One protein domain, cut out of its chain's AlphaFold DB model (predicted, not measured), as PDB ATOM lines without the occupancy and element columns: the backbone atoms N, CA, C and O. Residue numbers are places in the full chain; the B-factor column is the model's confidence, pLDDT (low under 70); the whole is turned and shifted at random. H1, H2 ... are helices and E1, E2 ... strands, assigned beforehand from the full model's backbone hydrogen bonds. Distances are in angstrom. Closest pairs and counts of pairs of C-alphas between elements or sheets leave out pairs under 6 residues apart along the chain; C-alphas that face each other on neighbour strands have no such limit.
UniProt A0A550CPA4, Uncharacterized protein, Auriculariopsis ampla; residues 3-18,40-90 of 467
ATOM      1  N   THR A   3     193.515 104.942 225.410       82.12
ATOM      2  CA  THR A   3     192.115 104.501 225.320       82.12
ATOM      3  C   THR A   3     191.238 105.709 225.008       82.12
ATOM      4  O   THR A   3     191.169 106.651 225.799       82.12
ATOM      5  N   ILE A   4     190.582 105.706 223.847       85.81
ATOM      6  CA  ILE A   4     189.660 106.774 223.443       85.81
ATOM      7  C   ILE A   4     188.355 106.608 224.230       85.81
ATOM      8  O   ILE A   4     187.738 105.547 224.200       85.81
ATOM      9  N   LEU A   5     187.951 107.651 224.955       79.25
ATOM     10  CA  LEU A   5     186.719 107.680 225.749       79.25
ATOM     11  C   LEU A   5     185.557 108.364 225.017       79.25
ATOM     12  O   LEU A   5     184.403 108.183 225.400       79.25
ATOM     13  N   CYS A   6     185.834 109.181 223.998       81.50
ATOM     14  CA  CYS A   6     184.802 109.826 223.189       81.50
ATOM     15  C   CYS A   6     185.274 110.060 221.749       81.50
ATOM     16  O   CYS A   6     186.084 110.951 221.492       81.50
ATOM     17  N   ASP A   7     184.679 109.339 220.800       82.38
ATOM     18  CA  ASP A   7     185.029 109.420 219.374       82.38
ATOM     19  C   ASP A   7     184.687 110.773 218.732       82.38
ATOM     20  O   ASP A   7     185.232 111.130 217.691       82.38
ATOM     21  N   ARG A   8     183.782 111.556 219.341       81.00
ATOM     22  CA  ARG A   8     183.351 112.853 218.791       81.00
ATOM     23  C   ARG A   8     184.275 114.011 219.139       81.00
ATOM     24  O   ARG A   8     184.435 114.905 218.318       81.00
ATOM     25  N   CYS A   9     184.831 114.038 220.350       86.94
ATOM     26  CA  CYS A   9     185.761 115.097 220.761       86.94
ATOM     27  C   CYS A   9     187.219 114.628 220.820       86.94
ATOM     28  O   CYS A   9     188.093 115.436 221.117       86.94
ATOM     29  N   GLY A  10     187.483 113.347 220.548       87.38
ATOM     30  CA  GLY A  10     188.823 112.765 220.607       87.38
ATOM     31  C   GLY A  10     189.379 112.650 222.027       87.38
ATOM     32  O   GLY A  10     190.584 112.468 222.182       87.38
ATOM     33  N   HIS A  11     188.536 112.771 223.063       85.25
ATOM     34  CA  HIS A  11     188.990 112.656 224.451       85.25
ATOM     35  C   HIS A  11     189.534 111.252 224.683       85.25
ATOM     36  O   HIS A  11     188.800 110.271 224.546       85.25
ATOM     37  N   ALA A  12     190.816 111.161 225.014       85.94
ATOM     38  CA  ALA A  12     191.518 109.906 225.208       85.94
ATOM     39  C   ALA A  12     192.371 109.979 226.468       85.94
ATOM     40  O   ALA A  12     192.973 111.007 226.778       85.94
ATOM     41  N   VAL A  13     192.439 108.861 227.179       82.31
ATOM     42  CA  VAL A  13     193.281 108.699 228.359       82.31
ATOM     43  C   VAL A  13     194.489 107.867 227.959       82.31
ATOM     44  O   VAL A  13     194.350 106.768 227.419       82.31
ATOM     45  N   SER A  14     195.688 108.395 228.188       81.12
ATOM     46  CA  SER A  14     196.930 107.670 227.919       81.12
ATOM     47  C   SER A  14     197.100 106.541 228.939       81.12
ATOM     48  O   SER A  14     197.197 106.814 230.133       81.12
ATOM     49  N   SER A  15     197.142 105.275 228.503       73.56
ATOM     50  CA  SER A  15     197.576 104.179 229.374       73.56
ATOM     51  C   SER A  15     199.093 104.242 229.519       73.56
ATOM     52  O   SER A  15     199.839 104.092 228.540       73.56
ATOM     53  N   TYR A  16     199.532 104.484 230.752       68.44
ATOM     54  CA  TYR A  16     200.924 104.356 231.153       68.44
ATOM     55  C   TYR A  16     201.159 102.887 231.506       68.44
ATOM     56  O   TYR A  16     200.776 102.425 232.576       68.44
ATOM     57  N   GLY A  17     201.666 102.126 230.539       59.00
ATOM     58  CA  GLY A  17     201.900 100.693 230.677       59.00
ATOM     59  C   GLY A  17     203.385 100.403 230.615       59.00
ATOM     60  O   GLY A  17     203.904 100.156 229.532       59.00
ATOM     61  N   ASP A  18     204.041 100.426 231.769       64.56
ATOM     62  CA  ASP A  18     205.267  99.663 231.963       64.56
ATOM     63  C   ASP A  18     205.072  98.781 233.198       64.56
ATOM     64  O   ASP A  18     205.500  99.107 234.302       64.56
ATOM     65  N   ALA A  40     216.680 109.651 244.786       84.69
ATOM     66  CA  ALA A  40     215.566 109.969 245.671       84.69
ATOM     67  C   ALA A  40     214.727 111.143 245.137       84.69
ATOM     68  O   ALA A  40     213.503 111.050 245.119       84.69
ATOM     69  N   ALA A  41     215.364 112.215 244.647       89.00
ATOM     70  CA  ALA A  41     214.658 113.336 244.024       89.00
ATOM     71  C   ALA A  41     213.887 112.904 242.762       89.00
ATOM     72  O   ALA A  41     212.710 113.225 242.627       89.00
ATOM     73  N   SER A  42     214.505 112.099 241.889       88.62
ATOM     74  CA  SER A  42     213.845 111.573 240.686       88.62
ATOM     75  C   SER A  42     212.647 110.673 241.008       88.62
ATOM     76  O   SER A  42     211.647 110.720 240.298       88.62
ATOM     77  N   VAL A  43     212.738 109.849 242.059       87.19
ATOM     78  CA  VAL A  43     211.632 108.991 242.512       87.19
ATOM     79  C   VAL A  43     210.498 109.831 243.095       87.19
ATOM     80  O   VAL A  43     209.335 109.529 242.851       87.19
ATOM     81  N   VAL A  44     210.811 110.897 243.838       90.38
ATOM     82  CA  VAL A  44     209.799 111.821 244.371       90.38
ATOM     83  C   VAL A  44     209.070 112.552 243.241       90.38
ATOM     84  O   VAL A  44     207.841 112.629 243.275       90.38
ATOM     85  N   ASP A  45     209.789 113.029 242.224       89.94
ATOM     86  CA  ASP A  45     209.185 113.698 241.068       89.94
ATOM     87  C   ASP A  45     208.298 112.734 240.259       89.94
ATOM     88  O   ASP A  45     207.145 113.064 239.972       89.94
ATOM     89  N   ASP A  46     208.770 111.514 239.970       88.06
ATOM     90  CA  ASP A  46     207.980 110.469 239.296       88.06
ATOM     91  C   ASP A  46     206.745 110.062 240.117       88.06
ATOM     92  O   ASP A  46     205.638 109.965 239.583       88.06
ATOM     93  N   LEU A  47     206.895 109.904 241.436       88.88
ATOM     94  CA  LEU A  47     205.779 109.632 242.337       88.88
ATOM     95  C   LEU A  47     204.759 110.774 242.310       88.88
ATOM     96  O   LEU A  47     203.559 110.514 242.237       88.88
ATOM     97  N   SER A  48     205.208 112.030 242.325       92.69
ATOM     98  CA  SER A  48     204.316 113.191 242.256       92.69
ATOM     99  C   SER A  48     203.533 113.233 240.936       92.69
ATOM    100  O   SER A  48     202.322 113.465 240.946       92.69
ATOM    101  N   ALA A  49     204.183 112.909 239.812       89.62
ATOM    102  CA  ALA A  49     203.549 112.822 238.501       89.62
ATOM    103  C   ALA A  49     202.533 111.669 238.435       89.62
ATOM    104  O   ALA A  49     201.423 111.850 237.929       89.62
ATOM    105  N   LYS A  50     202.867 110.505 239.006       88.69
ATOM    106  CA  LYS A  50     201.957 109.353 239.114       88.69
ATOM    107  C   LYS A  50     200.757 109.648 240.012       88.69
ATOM    108  O   LYS A  50     199.639 109.299 239.643       88.69
ATOM    109  N   ILE A  51     200.952 110.330 241.142       92.19
ATOM    110  CA  ILE A  51     199.858 110.771 242.022       92.19
ATOM    111  C   ILE A  51     198.934 111.747 241.282       92.19
ATOM    112  O   ILE A  51     197.715 111.592 241.342       92.19
ATOM    113  N   ALA A  52     199.490 112.716 240.549       90.19
ATOM    114  CA  ALA A  52     198.696 113.650 239.753       90.19
ATOM    115  C   ALA A  52     197.898 112.932 238.648       90.19
ATOM    116  O   ALA A  52     196.722 113.236 238.441       90.19
ATOM    117  N   LEU A  53     198.507 111.945 237.981       88.75
ATOM    118  CA  LEU A  53     197.834 111.125 236.974       88.75
ATOM    119  C   LEU A  53     196.713 110.271 237.585       88.75
ATOM    120  O   LEU A  53     195.625 110.218 237.020       88.75
ATOM    121  N   LEU A  54     196.943 109.640 238.742       88.50
ATOM    122  CA  LEU A  54     195.907 108.887 239.460       88.50
ATOM    123  C   LEU A  54     194.719 109.783 239.820       88.50
ATOM    124  O   LEU A  54     193.584 109.429 239.517       88.50
ATOM    125  N   ALA A  55     194.972 110.981 240.356       91.88
ATOM    126  CA  ALA A  55     193.912 111.939 240.663       91.88
ATOM    127  C   ALA A  55     193.109 112.351 239.411       91.88
ATOM    128  O   ALA A  55     191.888 112.514 239.476       91.88
ATOM    129  N   GLN A  56     193.769 112.485 238.255       90.25
ATOM    130  CA  GLN A  56     193.096 112.747 236.980       90.25
ATOM    131  C   GLN A  56     192.229 111.557 236.531       90.25
ATOM    132  O   GLN A  56     191.094 111.760 236.093       90.25
ATOM    133  N   LEU A  57     192.740 110.326 236.645       88.38
ATOM    134  CA  LEU A  57     192.004 109.104 236.307       88.38
ATOM    135  C   LEU A  57     190.776 108.914 237.202       88.38
ATOM    136  O   LEU A  57     189.698 108.611 236.689       88.38
ATOM    137  N   ASP A  58     190.911 109.153 238.506       92.62
ATOM    138  CA  ASP A  58     189.798 109.105 239.455       92.62
ATOM    139  C   ASP A  58     188.725 110.150 239.114       92.62
ATOM    140  O   ASP A  58     187.529 109.846 239.116       92.62
ATOM    141  N   GLY A  59     189.135 111.363 238.725       92.81
ATOM    142  CA  GLY A  59     188.219 112.403 238.254       92.81
ATOM    143  C   GLY A  59     187.446 112.002 236.989       92.81
ATOM    144  O   GLY A  59     186.231 112.208 236.907       92.81
ATOM    145  N   GLU A  60     188.117 111.388 236.012       90.75
ATOM    146  CA  GLU A  60     187.470 110.876 234.799       90.75
ATOM    147  C   GLU A  60     186.540 109.690 235.085       90.75
ATOM    148  O   GLU A  60     185.441 109.628 234.527       90.75
ATOM    149  N   LEU A  61     186.927 108.782 235.987       89.75
ATOM    150  CA  LEU A  61     186.074 107.678 236.431       89.75
ATOM    151  C   LEU A  61     184.786 108.194 237.075       89.75
ATOM    152  O   LEU A  61     183.698 107.738 236.713       89.75
ATOM    153  N   GLU A  62     184.876 109.176 237.973       93.12
ATOM    154  CA  GLU A  62     183.691 109.780 238.585       93.12
ATOM    155  C   GLU A  62     182.826 110.529 237.566       93.12
ATOM    156  O   GLU A  62     181.595 110.416 237.591       93.12
ATOM    157  N   ARG A  63     183.440 111.217 236.596       93.62
ATOM    158  CA  ARG A  63     182.710 111.861 235.497       93.62
ATOM    159  C   ARG A  63     181.937 110.839 234.659       93.62
ATOM    160  O   ARG A  63     180.749 111.041 234.401       93.62
ATOM    161  N   VAL A  64     182.571 109.735 234.254       89.94
ATOM    162  CA  VAL A  64     181.928 108.666 233.467       89.94
ATOM    163  C   VAL A  64     180.811 107.993 234.264       89.94
ATOM    164  O   VAL A  64     179.710 107.823 233.739       89.94
ATOM    165  N   ARG A  65     181.034 107.686 235.549       93.31
ATOM    166  CA  ARG A  65     179.994 107.152 236.447       93.31
ATOM    167  C   ARG A  65     178.810 108.107 236.579       93.31
ATOM    168  O   ARG A  65     177.661 107.666 236.584       93.31
ATOM    169  N   CYS A  66     179.061 109.414 236.653       92.56
ATOM    170  CA  CYS A  66     178.013 110.429 236.697       92.56
ATOM    171  C   CYS A  66     177.164 110.438 235.414       92.56
ATOM    172  O   CYS A  66     175.936 110.370 235.493       92.56
ATOM    173  N   VAL A  67     177.804 110.432 234.238       91.94
ATOM    174  CA  VAL A  67     177.105 110.359 232.942       91.94
ATOM    175  C   VAL A  67     176.300 109.064 232.819       91.94
ATOM    176  O   VAL A  67     175.143 109.106 232.403       91.94
ATOM    177  N   LEU A  68     176.868 107.927 233.235       92.94
ATOM    178  CA  LEU A  68     176.185 106.635 233.209       92.94
ATOM    179  C   LEU A  68     174.916 106.648 234.075       92.94
ATOM    180  O   LEU A  68     173.845 106.312 233.573       92.94
ATOM    181  N   ARG A  69     174.993 107.136 235.323       94.56
ATOM    182  CA  ARG A  69     173.816 107.298 236.201       94.56
ATOM    183  C   ARG A  69     172.742 108.196 235.574       94.56
ATOM    184  O   ARG A  69     171.545 107.915 235.695       94.56
ATOM    185  N   GLY A  70     173.152 109.263 234.884       94.12
ATOM    186  CA  GLY A  70     172.244 110.151 234.152       94.12
ATOM    187  C   GLY A  70     171.523 109.445 232.997       94.12
ATOM    188  O   GLY A  70     170.300 109.564 232.856       94.12
ATOM    189  N   LEU A  71     172.253 108.657 232.203       93.56
ATOM    190  CA  LEU A  71     171.686 107.858 231.114       93.56
ATOM    191  C   LEU A  71     170.755 106.755 231.631       93.56
ATOM    192  O   LEU A  71     169.673 106.573 231.077       93.56
ATOM    193  N   GLU A  72     171.114 106.068 232.714       94.75
ATOM    194  CA  GLU A  72     170.266 105.052 233.350       94.75
ATOM    195  C   GLU A  72     168.958 105.641 233.886       94.75
ATOM    196  O   GLU A  72     167.887 105.064 233.692       94.75
ATOM    197  N   THR A  73     169.021 106.816 234.517       94.50
ATOM    198  CA  THR A  73     167.828 107.534 234.987       94.50
ATOM    199  C   THR A  73     166.932 107.921 233.811       94.50
ATOM    200  O   THR A  73     165.725 107.677 233.840       94.50
ATOM    201  N   THR A  74     167.521 108.451 232.736       95.81
ATOM    202  CA  THR A  74     166.790 108.819 231.512       95.81
ATOM    203  C   THR A  74     166.142 107.597 230.860       95.81
ATOM    204  O   THR A  74     164.972 107.648 230.482       95.81
ATOM    205  N   LYS A  75     166.864 106.473 230.786       96.25
ATOM    206  CA  LYS A  75     166.344 105.197 230.287       96.25
ATOM    207  C   LYS A  75     165.133 104.738 231.101       96.25
ATOM    208  O   LYS A  75     164.093 104.482 230.503       96.25
ATOM    209  N   LYS A  76     165.222 104.718 232.437       92.19
ATOM    210  CA  LYS A  76     164.099 104.336 233.320       92.19
ATOM    211  C   LYS A  76     162.867 105.224 233.116       92.19
ATOM    212  O   LYS A  76     161.750 104.717 233.056       92.19
ATOM    213  N   ILE A  77     163.059 106.539 232.972       94.69
ATOM    214  CA  ILE A  77     161.965 107.485 232.690       94.69
ATOM    215  C   ILE A  77     161.304 107.162 231.342       94.69
ATOM    216  O   ILE A  77     160.075 107.107 231.256       94.69
ATOM    217  N   MET A  78     162.098 106.916 230.297       95.62
ATOM    218  CA  MET A  78     161.580 106.588 228.964       95.62
ATOM    219  C   MET A  78     160.877 105.228 228.931       95.62
ATOM    220  O   MET A  78     159.810 105.111 228.334       95.62
ATOM    221  N   GLU A  79     161.408 104.215 229.616       93.81
ATOM    222  CA  GLU A  79     160.761 102.906 229.763       93.81
ATOM    223  C   GLU A  79     159.406 103.027 230.472       93.81
ATOM    224  O   GLU A  79     158.413 102.467 230.001       93.81
ATOM    225  N   ALA A  80     159.322 103.821 231.546       87.12
ATOM    226  CA  ALA A  80     158.059 104.104 232.227       87.12
ATOM    227  C   ALA A  80     157.057 104.832 231.308       87.12
ATOM    228  O   ALA A  80     155.870 104.491 231.290       87.12
ATOM    229  N   ALA A  81     157.520 105.794 230.502       93.69
ATOM    230  CA  ALA A  81     156.683 106.507 229.538       93.69
ATOM    231  C   ALA A  81     156.155 105.583 228.427       93.69
ATOM    232  O   ALA A  81     154.954 105.588 228.145       93.69
ATOM    233  N   VAL A  82     157.018 104.743 227.844       92.06
ATOM    234  CA  VAL A  82     156.638 103.746 226.828       92.06
ATOM    235  C   VAL A  82     155.663 102.727 227.409       92.06
ATOM    236  O   VAL A  82     154.657 102.419 226.772       92.06
ATOM    237  N   SER A  83     155.909 102.232 228.625       88.50
ATOM    238  CA  SER A  83     154.993 101.319 229.317       88.50
ATOM    239  C   SER A  83     153.609 101.951 229.503       88.50
ATOM    240  O   SER A  83     152.594 101.346 229.149       88.50
ATOM    241  N   LYS A  84     153.548 103.220 229.930       85.62
ATOM    242  CA  LYS A  84     152.290 103.969 230.065       85.62
ATOM    243  C   LYS A  84     151.566 104.141 228.725       85.62
ATOM    244  O   LYS A  84     150.354 103.943 228.668       85.62
ATOM    245  N   GLN A  85     152.283 104.465 227.647       91.50
ATOM    246  CA  GLN A  85     151.707 104.582 226.300       91.50
ATOM    247  C   GLN A  85     151.205 103.232 225.766       91.50
ATOM    248  O   GLN A  85     150.104 103.162 225.225       91.50
ATOM    249  N   ARG A  86     151.951 102.141 225.979       89.19
ATOM    250  CA  ARG A  86     151.500 100.779 225.648       89.19
ATOM    251  C   ARG A  86     150.239 100.410 226.421       89.19
ATOM    252  O   ARG A  86     149.285  99.930 225.821       89.19
ATOM    253  N   ALA A  87     150.192 100.714 227.717       81.00
ATOM    254  CA  ALA A  87     149.004 100.502 228.534       81.00
ATOM    255  C   ALA A  87     147.801 101.315 228.024       81.00
ATOM    256  O   ALA A  87     146.679 100.825 228.101       81.00
ATOM    257  N   MET A  88     148.011 102.523 227.480       86.44
ATOM    258  CA  MET A  88     146.957 103.331 226.841       86.44
ATOM    259  C   MET A  88     146.394 102.713 225.563       86.44
ATOM    260  O   MET A  88     145.216 102.906 225.273       86.44
ATOM    261  N   LEU A  89     147.213 101.973 224.820       89.88
ATOM    262  CA  LEU A  89     146.813 101.307 223.581       89.88
ATOM    263  C   LEU A  89     146.340  99.864 223.798       89.88
ATOM    264  O   LEU A  89     145.905  99.219 222.845       89.88
ATOM    265  N   ALA A  90     146.419  99.353 225.030       86.38
ATOM    266  CA  ALA A  90     146.049  97.986 225.348       86.38
ATOM    267  C   ALA A  90     144.571  97.721 224.985       86.38
ATOM    268  O   ALA A  90     143.702  98.500 225.392       86.38
TER     269      ALA A  90
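Overview. This is residues 3 to 18 and 40 to 90 of the 467 residues of an uncharacterized protein of Auriculariopsis ampla (UniProt A0A550CPA4). One long, unbent helix, H1, makes the whole length of a rod, and a small two-stranded hairpin, E1 and E2, sits beside its middle at a small distance. Both ends of the helix, residues 40 to 49 and 65 to 89, stick out free beyond the hairpin. The printed part has 67 residues with two named strands and then one named helix, in the order E1, E2, H1; the sheet, E1 - E2, is antiparallel and the class is mostly helix. The whole is extended, with a radius of gyration of the C-alphas of 20.8 A and spans of 73 by 20 by 18 A.

Arrangement. E1, residues 3 to 6, and E2, residues 11 to 14, form a hairpin with a tight link of 4 residues, their directions 164 degrees apart. N 3 and O 13 are within hydrogen-bond range at 2.8 A, and so are N 13 and O 3 at 2.9 A. H1, residues 40 to 89, is near E2, with 5 pairs of C-alphas within 10 A but no pair within 8 A. E1 and H1 are apart. In H1 every O i to N i+4 pair is within hydrogen-bond range.

Along the chain. E1 begins at C-alpha 3, (192.115, 104.501, 225.320), and measures 9.3 A from first to last C-alpha; E2 measures 10.0 A. H1 measures 72.7 A, from C-alpha 40 at (215.566, 109.969, 245.671) to C-alpha 89 at (146.813, 101.307, 223.581).

Size, cuts and confidence. The two C-alphas farthest apart, those of Ala 40 and Ala 90, are 73.4 A apart. Residues 19 to 39 are not printed, and C-alphas 18 and 40 stand 20.0 A apart across this cut, which falls in the link from E2 to H1. The mean pLDDT of the printed part is 88.0, and residues 16 to 18 are under 70.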